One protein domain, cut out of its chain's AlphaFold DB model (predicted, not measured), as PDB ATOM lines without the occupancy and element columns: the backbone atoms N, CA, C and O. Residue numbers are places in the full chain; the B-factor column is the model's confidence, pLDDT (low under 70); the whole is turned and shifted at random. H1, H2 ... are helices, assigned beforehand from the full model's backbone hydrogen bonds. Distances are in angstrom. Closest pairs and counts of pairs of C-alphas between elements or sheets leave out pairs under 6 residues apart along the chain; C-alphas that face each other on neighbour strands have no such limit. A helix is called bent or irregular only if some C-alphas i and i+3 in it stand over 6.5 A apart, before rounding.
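AT A GLANCE: This is residues 188 to 257 of the 257 residues of the protein "uncharacterized protein LOC112468481" of Temnothorax curvispinosus (UniProt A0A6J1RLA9). Two helices make an open, lopsided T: long H1 is the stem, its last residues, 213 to 217, meeting the crosspiece H2, while residues 194 to 199 and 201 to 208 of H1 stick out free. The 70 printed residues hold two named helices, H1 then H2, and no named strand; the class is all helix. The whole is extended, with a radius of gyration of the C-alphas of 17.6 A, and flat, spanning 53 by 33 by 16 A.

HOW THE PARTS SIT: H1, residues 194 to 217, touches H2, residues 231 to 250, with residues 213 to 217 alone, and H2 touches H1 with residues 244 to 248 alone. Their closest C-alphas, of Leu 217 and Ala 244, are 6.7 A apart. They run opposite ways at a steep tilt of 67 degrees. Of the O i to N i+4 pairs, 19 of 20 in H1 and 11 of 16 in H2 are within hydrogen-bond range.

IN THESE COORDINATES: H1 begins at C-alpha 194 (-13.393, 36.699, -57.398) and measures 35.0 A. H2 measures 29.5 A, ending at C-alpha 250 (-4.355, 32.205, -20.208); it is irregular, C-alphas 235 and 238 being 7.2 A apart, with a kink of 49 degrees near residue 238.

THE WHOLE: The farthest C-alphas, of His 190 and Ser 232, are 52.9 A apart. The link, residues 218 to 230, is long. The printed part has no cut. The model's pLDDT is under 70 at residues 188, 189 and 257.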
ATOM      1  N   SER A 188     -22.800  50.063 -55.995       61.09
ATOM      2  CA  SER A 188     -23.903  49.216 -56.501       61.09
ATOM      3  C   SER A 188     -23.799  48.767 -57.974       61.09
ATOM      4  O   SER A 188     -24.485  47.846 -58.406       61.09
ATOM      5  N   THR A 189     -22.933  49.395 -58.766       68.12
ATOM      6  CA  THR A 189     -22.902  49.244 -60.222       68.12
ATOM      7  C   THR A 189     -22.115  48.024 -60.721       68.12
ATOM      8  O   THR A 189     -22.388  47.564 -61.826       68.12
ATOM      9  N   HIS A 190     -21.174  47.454 -59.951       73.31
ATOM     10  CA  HIS A 190     -20.323  46.354 -60.435       73.31
ATOM     11  C   HIS A 190     -20.330  45.135 -59.501       73.31
ATOM     12  O   HIS A 190     -20.188  45.261 -58.285       73.31
ATOM     13  N   LYS A 191     -20.473  43.932 -60.076       81.12
ATOM     14  CA  LYS A 191     -20.352  42.676 -59.320       81.12
ATOM     15  C   LYS A 191     -18.901  42.515 -58.847       81.12
ATOM     16  O   LYS A 191     -18.000  42.647 -59.673       81.12
ATOM     17  N   PRO A 192     -18.651  42.207 -57.564       78.75
ATOM     18  CA  PRO A 192     -17.290  42.087 -57.061       78.75
ATOM     19  C   PRO A 192     -16.548  40.956 -57.777       78.75
ATOM     20  O   PRO A 192     -17.109  39.896 -58.080       78.75
ATOM     21  N   THR A 193     -15.273  41.194 -58.051       86.19
ATOM     22  CA  THR A 193     -14.378  40.209 -58.660       86.19
ATOM     23  C   THR A 193     -14.112  39.045 -57.701       86.19
ATOM     24  O   THR A 193     -14.246  39.167 -56.481       86.19
ATOM     25  N   LYS A 194     -13.698  37.883 -58.230       88.44
ATOM     26  CA  LYS A 194     -13.393  36.699 -57.398       88.44
ATOM     27  C   LYS A 194     -12.336  36.995 -56.324       88.44
ATOM     28  O   LYS A 194     -12.449  36.484 -55.213       88.44
ATOM     29  N   SER A 195     -11.342  37.823 -56.647       86.25
ATOM     30  CA  SER A 195     -10.303  38.273 -55.717       86.25
ATOM     31  C   SER A 195     -10.872  39.139 -54.594       86.25
ATOM     32  O   SER A 195     -10.596  38.870 -53.431       86.25
ATOM     33  N   GLU A 196     -11.729  40.114 -54.904       86.44
ATOM     34  CA  GLU A 196     -12.363  40.971 -53.887       86.44
ATOM     35  C   GLU A 196     -13.276  40.178 -52.951       86.44
ATOM     36  O   GLU A 196     -13.307  40.429 -51.744       86.44
ATOM     37  N   VAL A 197     -13.998  39.188 -53.484       88.69
ATOM     38  CA  VAL A 197     -14.832  38.291 -52.673       88.69
ATOM     39  C   VAL A 197     -13.968  37.463 -51.719       88.69
ATOM     40  O   VAL A 197     -14.322  37.309 -50.547       88.69
ATOM     41  N   LEU A 198     -12.825  36.950 -52.188       89.31
ATOM     42  CA  LEU A 198     -11.907  36.172 -51.357       89.31
ATOM     43  C   LEU A 198     -11.273  37.029 -50.252       89.31
ATOM     44  O   LEU A 198     -11.249  36.605 -49.095       89.31
ATOM     45  N   GLU A 199     -10.832  38.243 -50.583       87.31
ATOM     46  CA  GLU A 199     -10.292  39.186 -49.600       87.31
ATOM     47  C   GLU A 199     -11.355  39.595 -48.578       87.31
ATOM     48  O   GLU A 199     -11.116  39.538 -47.372       87.31
ATOM     49  N   THR A 200     -12.580  39.884 -49.018       88.81
ATOM     50  CA  THR A 200     -13.691  40.195 -48.104       88.81
ATOM     51  C   THR A 200     -13.983  39.026 -47.164       88.81
ATOM     52  O   THR A 200     -14.179  39.232 -45.965       88.81
ATOM     53  N   LYS A 201     -13.949  37.781 -47.666       90.94
ATOM     54  CA  LYS A 201     -14.094  36.574 -46.837       90.94
ATOM     55  C   LYS A 201     -12.977  36.475 -45.796       90.94
ATOM     56  O   LYS A 201     -13.258  36.173 -44.635       90.94
ATOM     57  N   ARG A 202     -11.727  36.735 -46.186       91.44
ATOM     58  CA  ARG A 202     -10.568  36.722 -45.280       91.44
ATOM     59  C   ARG A 202     -10.707  37.777 -44.182       91.44
ATOM     60  O   ARG A 202     -10.570  37.444 -43.005       91.44
ATOM     61  N   ILE A 203     -11.040  39.011 -44.557       91.00
ATOM     62  CA  ILE A 203     -11.253  40.135 -43.633       91.00
ATOM     63  C   ILE A 203     -12.393  39.818 -42.663       91.00
ATOM     64  O   ILE A 203     -12.238  39.974 -41.452       91.00
ATOM     65  N   ALA A 204     -13.523  39.321 -43.173       90.44
ATOM     66  CA  ALA A 204     -14.670  38.955 -42.350       90.44
ATOM     67  C   ALA A 204     -14.328  37.829 -41.363       90.44
ATOM     68  O   ALA A 204     -14.661  37.930 -40.182       90.44
ATOM     69  N   SER A 205     -13.615  36.791 -41.813       91.25
ATOM     70  CA  SER A 205     -13.166  35.700 -40.942       91.25
ATOM     71  C   SER A 205     -12.262  36.214 -39.822       91.25
ATOM     72  O   SER A 205     -12.467  35.862 -38.661       91.25
ATOM     73  N   LEU A 206     -11.294  37.077 -40.144       90.81
ATOM     74  CA  LEU A 206     -10.398  37.672 -39.152       90.81
ATOM     75  C   LEU A 206     -11.164  38.550 -38.153       90.81
ATOM     76  O   LEU A 206     -10.957  38.427 -36.945       90.81
ATOM     77  N   ARG A 207     -12.099  39.376 -38.640       91.75
ATOM     78  CA  ARG A 207     -12.950  40.237 -37.808       91.75
ATOM     79  C   ARG A 207     -13.701  39.431 -36.752       91.75
ATOM     80  O   ARG A 207     -13.747  39.852 -35.604       91.75
ATOM     81  N   ILE A 208     -14.243  38.263 -37.105       92.44
ATOM     82  CA  ILE A 208     -14.944  37.399 -36.142       92.44
ATOM     83  C   ILE A 208     -14.017  36.999 -34.982       92.44
ATOM     84  O   ILE A 208     -14.452  36.963 -33.832       92.44
ATOM     85  N   HIS A 209     -12.745  36.700 -35.253       90.44
ATOM     86  CA  HIS A 209     -11.791  36.355 -34.196       90.44
ATOM     87  C   HIS A 209     -11.457  37.555 -33.305       90.44
ATOM     88  O   HIS A 209     -11.442  37.404 -32.085       90.44
ATOM     89  N   VAL A 210     -11.271  38.740 -33.891       90.69
ATOM     90  CA  VAL A 210     -11.046  39.985 -33.136       90.69
ATOM     91  C   VAL A 210     -12.246  40.312 -32.241       90.69
ATOM     92  O   VAL A 210     -12.071  40.583 -31.058       90.69
ATOM     93  N   GLU A 211     -13.471  40.199 -32.755       92.69
ATOM     94  CA  GLU A 211     -14.694  40.434 -31.972       92.69
ATOM     95  C   GLU A 211     -14.840  39.450 -30.808       92.69
ATOM     96  O   GLU A 211     -15.302  39.825 -29.735       92.69
ATOM     97  N   ARG A 212     -14.402  38.193 -30.967       91.06
ATOM     98  CA  ARG A 212     -14.378  37.228 -29.854       91.06
ATOM     99  C   ARG A 212     -13.383  37.623 -28.764       91.06
ATOM    100  O   ARG A 212     -13.699  37.459 -27.588       91.06
ATOM    101  N   VAL A 213     -12.211  38.152 -29.131       91.25
ATOM    102  CA  VAL A 213     -11.236  38.697 -28.163       91.25
ATOM    103  C   VAL A 213     -11.849  39.887 -27.421       91.25
ATOM    104  O   VAL A 213     -11.829  39.919 -26.193       91.25
ATOM    105  N   ILE A 214     -12.450  40.829 -28.155       90.81
ATOM    106  CA  ILE A 214     -13.126  42.003 -27.583       90.81
ATOM    107  C   ILE A 214     -14.286  41.576 -26.674       90.81
ATOM    108  O   ILE A 214     -14.472  42.154 -25.608       90.81
ATOM    109  N   GLY A 215     -15.048  40.554 -27.066       91.94
ATOM    110  CA  GLY A 215     -16.123  39.986 -26.259       91.94
ATOM    111  C   GLY A 215     -15.628  39.527 -24.889       91.94
ATOM    112  O   GLY A 215     -16.209  39.919 -23.884       91.94
ATOM    113  N   ARG A 216     -14.502  38.803 -24.846       90.75
ATOM    114  CA  ARG A 216     -13.870  38.383 -23.586       90.75
ATOM    115  C   ARG A 216     -13.314  39.549 -22.777       90.75
ATOM    116  O   ARG A 216     -13.454  39.561 -21.562       90.75
ATOM    117  N   LEU A 217     -12.728  40.555 -23.430       91.12
ATOM    118  CA  LEU A 217     -12.306  41.785 -22.744       91.12
ATOM    119  C   LEU A 217     -13.486  42.469 -22.047       91.12
ATOM    120  O   LEU A 217     -13.334  42.979 -20.945       91.12
ATOM    121  N   ARG A 218     -14.675  42.444 -22.650       90.62
ATOM    122  CA  ARG A 218     -15.887  43.045 -22.077       90.62
ATOM    123  C   ARG A 218     -16.539  42.220 -20.963       90.62
ATOM    124  O   ARG A 218     -17.499  42.711 -20.373       90.62
ATOM    125  N   GLU A 219     -16.055  41.010 -20.673       89.62
ATOM    126  CA  GLU A 219     -16.500  40.222 -19.511       89.62
ATOM    127  C   GLU A 219     -15.989  40.820 -18.192       89.62
ATOM    128  O   GLU A 219     -16.616  40.633 -17.153       89.62
ATOM    129  N   PHE A 220     -14.889  41.580 -18.224       89.88
ATOM    130  CA  PHE A 220     -14.412  42.315 -17.058       89.88
ATOM    131  C   PHE A 220     -15.301  43.539 -16.808       89.88
ATOM    132  O   PHE A 220     -15.438  44.395 -17.684       89.88
ATOM    133  N   ASP A 221     -15.843  43.676 -15.594       87.19
ATOM    134  CA  ASP A 221     -16.737  44.789 -15.223       87.19
ATOM    135  C   ASP A 221     -16.122  46.173 -15.483       87.19
ATOM    136  O   ASP A 221     -16.825  47.112 -15.850       87.19
ATOM    137  N   PHE A 222     -14.796  46.281 -15.365       85.44
ATOM    138  CA  PHE A 222     -14.046  47.511 -15.620       85.44
ATOM    139  C   PHE A 222     -13.977  47.897 -17.112       85.44
ATOM    140  O   PHE A 222     -13.834  49.070 -17.435       85.44
ATOM    141  N   ILE A 223     -14.091  46.929 -18.030       88.25
ATOM    142  CA  ILE A 223     -13.963  47.109 -19.496       88.25
ATOM    143  C   ILE A 223     -15.331  46.931 -20.195       88.25
ATOM    144  O   ILE A 223     -15.477  47.009 -21.423       88.25
ATOM    145  N   LYS A 224     -16.387  46.717 -19.407       88.06
ATOM    146  CA  LYS A 224     -17.757  46.592 -19.890       88.06
ATOM    147  C   LYS A 224     -18.180  47.854 -20.661       88.06
ATOM    148  O   LYS A 224     -17.775  48.965 -20.308       88.06
ATOM    149  N   PRO A 225     -19.010  47.736 -21.717       83.75
ATOM    150  CA  PRO A 225     -19.642  48.911 -22.310       83.75
ATOM    151  C   PRO A 225     -20.352  49.724 -21.219       83.75
ATOM    152  O   PRO A 225     -21.156  49.179 -20.465       83.75
ATOM    153  N   HIS A 226     -20.043  51.020 -21.155       83.56
ATOM    154  CA  HIS A 226     -20.536  51.958 -20.139       83.56
ATOM    155  C   HIS A 226     -20.005  51.735 -18.712       83.56
ATOM    156  O   HIS A 226     -20.647  52.165 -17.754       83.56
ATOM    157  N   ALA A 227     -18.837  51.106 -18.549       83.75
ATOM    158  CA  ALA A 227     -18.139  51.104 -17.267       83.75
ATOM    159  C   ALA A 227     -17.860  52.549 -16.809       83.75
ATOM    160  O   ALA A 227     -17.281  53.352 -17.543       83.75
ATOM    161  N   VAL A 228     -18.305  52.886 -15.598       85.50
ATOM    162  CA  VAL A 228     -18.074  54.202 -14.990       85.50
ATOM    163  C   VAL A 228     -16.789  54.118 -14.178       85.50
ATOM    164  O   VAL A 228     -16.769  53.551 -13.088       85.50
ATOM    165  N   ILE A 229     -15.710  54.666 -14.731       85.00
ATOM    166  CA  ILE A 229     -14.390  54.687 -14.098       85.00
ATOM    167  C   ILE A 229     -14.179  56.067 -13.469       85.00
ATOM    168  O   ILE A 229     -14.450  57.097 -14.088       85.00
ATOM    169  N   ASN A 230     -13.710  56.103 -12.221       85.62
ATOM    170  CA  ASN A 230     -13.352  57.359 -11.561       85.62
ATOM    171  C   ASN A 230     -12.125  57.988 -12.247       85.62
ATOM    172  O   ASN A 230     -11.197  57.275 -12.615       85.62
ATOM    173  N   HIS A 231     -12.069  59.320 -12.354       87.19
ATOM    174  CA  HIS A 231     -10.950  60.031 -12.990       87.19
ATOM    175  C   HIS A 231      -9.576  59.663 -12.394       87.19
ATOM    176  O   HIS A 231      -8.584  59.614 -13.114       87.19
ATOM    177  N   SER A 232      -9.500  59.364 -11.094       87.06
ATOM    178  CA  SER A 232      -8.257  58.915 -10.441       87.06
ATOM    179  C   SER A 232      -7.769  57.544 -10.920       87.06
ATOM    180  O   SER A 232      -6.572  57.274 -10.892       87.06
ATOM    181  N   MET A 233      -8.681  56.686 -11.382       83.81
ATOM    182  CA  MET A 233      -8.360  55.357 -11.901       83.81
ATOM    183  C   MET A 233      -8.020  55.367 -13.391       83.81
ATOM    184  O   MET A 233      -7.496  54.376 -13.893       83.81
ATOM    185  N   LEU A 234      -8.277  56.479 -14.090       86.25
ATOM    186  CA  LEU A 234      -8.052  56.582 -15.528       86.25
ATOM    187  C   LEU A 234      -6.578  56.346 -15.889       86.25
ATOM    188  O   LEU A 234      -6.310  55.646 -16.860       86.25
ATOM    189  N   SER A 235      -5.644  56.824 -15.062       90.12
ATOM    190  CA  SER A 235      -4.200  56.630 -15.258       90.12
ATOM    191  C   SER A 235      -3.759  55.163 -15.244       90.12
ATOM    192  O   SER A 235      -2.739  54.843 -15.834       90.12
ATOM    193  N   TYR A 236      -4.519  54.274 -14.595       89.88
ATOM    194  CA  TYR A 236      -4.221  52.836 -14.536       89.88
ATOM    195  C   TYR A 236      -4.949  52.033 -15.620       89.88
ATOM    196  O   TYR A 236      -4.818  50.813 -15.679       89.88
ATOM    197  N   THR A 237      -5.751  52.684 -16.466       89.12
ATOM    198  CA  THR A 237      -6.589  51.996 -17.462       89.12
ATOM    199  C   THR A 237      -5.746  51.208 -18.455       89.12
ATOM    200  O   THR A 237      -6.096  50.073 -18.778       89.12
ATOM    201  N   ASP A 238      -4.620  51.772 -18.888       90.25
ATOM    202  CA  ASP A 238      -3.716  51.116 -19.830       90.25
ATOM    203  C   ASP A 238      -3.137  49.827 -19.227       90.25
ATOM    204  O   ASP A 238      -3.217  48.762 -19.846       90.25
ATOM    205  N   ASP A 239      -2.670  49.882 -17.975       92.38
ATOM    206  CA  ASP A 239      -2.167  48.711 -17.247       92.38
ATOM    207  C   ASP A 239      -3.260  47.653 -17.051       92.38
ATOM    208  O   ASP A 239      -3.025  46.456 -17.241       92.38
ATOM    209  N   ILE A 240      -4.484  48.077 -16.723       91.56
ATOM    210  CA  ILE A 240      -5.629  47.174 -16.554       91.56
ATOM    211  C   ILE A 240      -5.954  46.455 -17.868       91.56
ATOM    212  O   ILE A 240      -6.214  45.251 -17.849       91.56
ATOM    213  N   ILE A 241      -5.901  47.146 -19.011       92.19
ATOM    214  CA  ILE A 241      -6.120  46.531 -20.330       92.19
ATOM    215  C   ILE A 241      -5.021  45.508 -20.640       92.19
ATOM    216  O   ILE A 241      -5.326  44.421 -21.146       92.19
ATOM    217  N   VAL A 242      -3.761  45.810 -20.318       93.19
ATOM    218  CA  VAL A 242      -2.638  44.874 -20.502       93.19
ATOM    219  C   VAL A 242      -2.829  43.625 -19.640       93.19
ATOM    220  O   VAL A 242      -2.720  42.505 -20.150       93.19
ATOM    221  N   ILE A 243      -3.186  43.793 -18.365       93.38
ATOM    222  CA  ILE A 243      -3.449  42.681 -17.441       93.38
ATOM    223  C   ILE A 243      -4.643  41.848 -17.923       93.38
ATOM    224  O   ILE A 243      -4.540  40.626 -18.016       93.38
ATOM    225  N   ALA A 244      -5.756  42.484 -18.291       92.56
ATOM    226  CA  ALA A 244      -6.935  41.800 -18.821       92.56
ATOM    227  C   ALA A 244      -6.606  40.998 -20.091       92.56
ATOM    228  O   ALA A 244      -7.034  39.852 -20.242       92.56
ATOM    229  N   SER A 245      -5.782  41.561 -20.977       91.62
ATOM    230  CA  SER A 245      -5.307  40.878 -22.185       91.62
ATOM    231  C   SER A 245      -4.434  39.664 -21.848       91.62
ATOM    232  O   SER A 245      -4.591  38.602 -22.455       91.62
ATOM    233  N   ALA A 246      -3.555  39.780 -20.849       92.88
ATOM    234  CA  ALA A 246      -2.745  38.665 -20.365       92.88
ATOM    235  C   ALA A 246      -3.612  37.539 -19.774       92.88
ATOM    236  O   ALA A 246      -3.389  36.369 -20.086       92.88
ATOM    237  N   LEU A 247      -4.644  37.880 -18.995       92.56
ATOM    238  CA  LEU A 247      -5.592  36.904 -18.443       92.56
ATOM    239  C   LEU A 247      -6.372  36.174 -19.545       92.56
ATOM    240  O   LEU A 247      -6.499  34.950 -19.503       92.56
ATOM    241  N   ILE A 248      -6.824  36.884 -20.582       91.31
ATOM    242  CA  ILE A 248      -7.513  36.266 -21.728       91.31
ATOM    243  C   ILE A 248      -6.612  35.279 -22.471       91.31
ATOM    244  O   ILE A 248      -7.103  34.246 -22.933       91.31
ATOM    245  N   ASN A 249      -5.314  35.567 -22.572       90.06
ATOM    246  CA  ASN A 249      -4.351  34.660 -23.196       90.06
ATOM    247  C   ASN A 249      -4.149  33.365 -22.391       90.06
ATOM    248  O   ASN A 249      -3.796  32.345 -22.979       90.06
ATOM    249  N   LEU A 250      -4.390  33.390 -21.076       89.69
ATOM    250  CA  LEU A 250      -4.355  32.205 -20.208       89.69
ATOM    251  C   LEU A 250      -5.666  31.405 -20.231       89.69
ATOM    252  O   LEU A 250      -5.682  30.233 -19.852       89.69
ATOM    253  N   HIS A 251      -6.772  32.016 -20.657       87.00
ATOM    254  CA  HIS A 251      -8.056  31.334 -20.777       87.00
ATOM    255  C   HIS A 251      -8.059  30.317 -21.932       87.00
ATOM    256  O   HIS A 251      -7.162  30.257 -22.771       87.00
ATOM    257  N   SER A 252      -9.123  29.511 -21.996       83.69
ATOM    258  CA  SER A 252      -9.334  28.534 -23.072       83.69
ATOM    259  C   SER A 252      -9.149  29.154 -24.469       83.69
ATOM    260  O   SER A 252      -9.572  30.292 -24.694       83.69
ATOM    261  N   PRO A 253      -8.556  28.439 -25.441       84.62
ATOM    262  CA  PRO A 253      -8.204  29.023 -26.733       84.62
ATOM    263  C   PRO A 253      -9.433  29.589 -27.460       84.62
ATOM    264  O   PRO A 253     -10.498  28.970 -27.499       84.62
ATOM    265  N   ILE A 254      -9.282  30.778 -28.054       82.69
ATOM    266  CA  ILE A 254     -10.349  31.480 -28.800       82.69
ATOM    267  C   ILE A 254     -10.714  30.727 -30.088       82.69
ATOM    268  O   ILE A 254     -11.838  30.819 -30.584       82.69
ATOM    269  N   ILE A 255      -9.760  29.965 -30.621       82.19
ATOM    270  CA  ILE A 255      -9.912  29.139 -31.812       82.19
ATOM    271  C   ILE A 255      -9.705  27.691 -31.383       82.19
ATOM    272  O   ILE A 255      -8.602  27.304 -30.999       82.19
ATOM    273  N   LYS A 256     -10.774  26.896 -31.433       72.56
ATOM    274  CA  LYS A 256     -10.662  25.441 -31.335       72.56
ATOM    275  C   LYS A 256     -10.109  24.942 -32.673       72.56
ATOM    276  O   LYS A 256     -10.649  25.320 -33.712       72.56
ATOM    277  N   LYS A 257      -8.993  24.209 -32.625       55.75
ATOM    278  CA  LYS A 257      -8.435  23.515 -33.791       55.75
ATOM    279  C   LYS A 257      -9.313  22.338 -34.179       55.75
ATOM    280  O   LYS A 257      -9.910  21.744 -33.253       55.75
TER     281      LYS A 257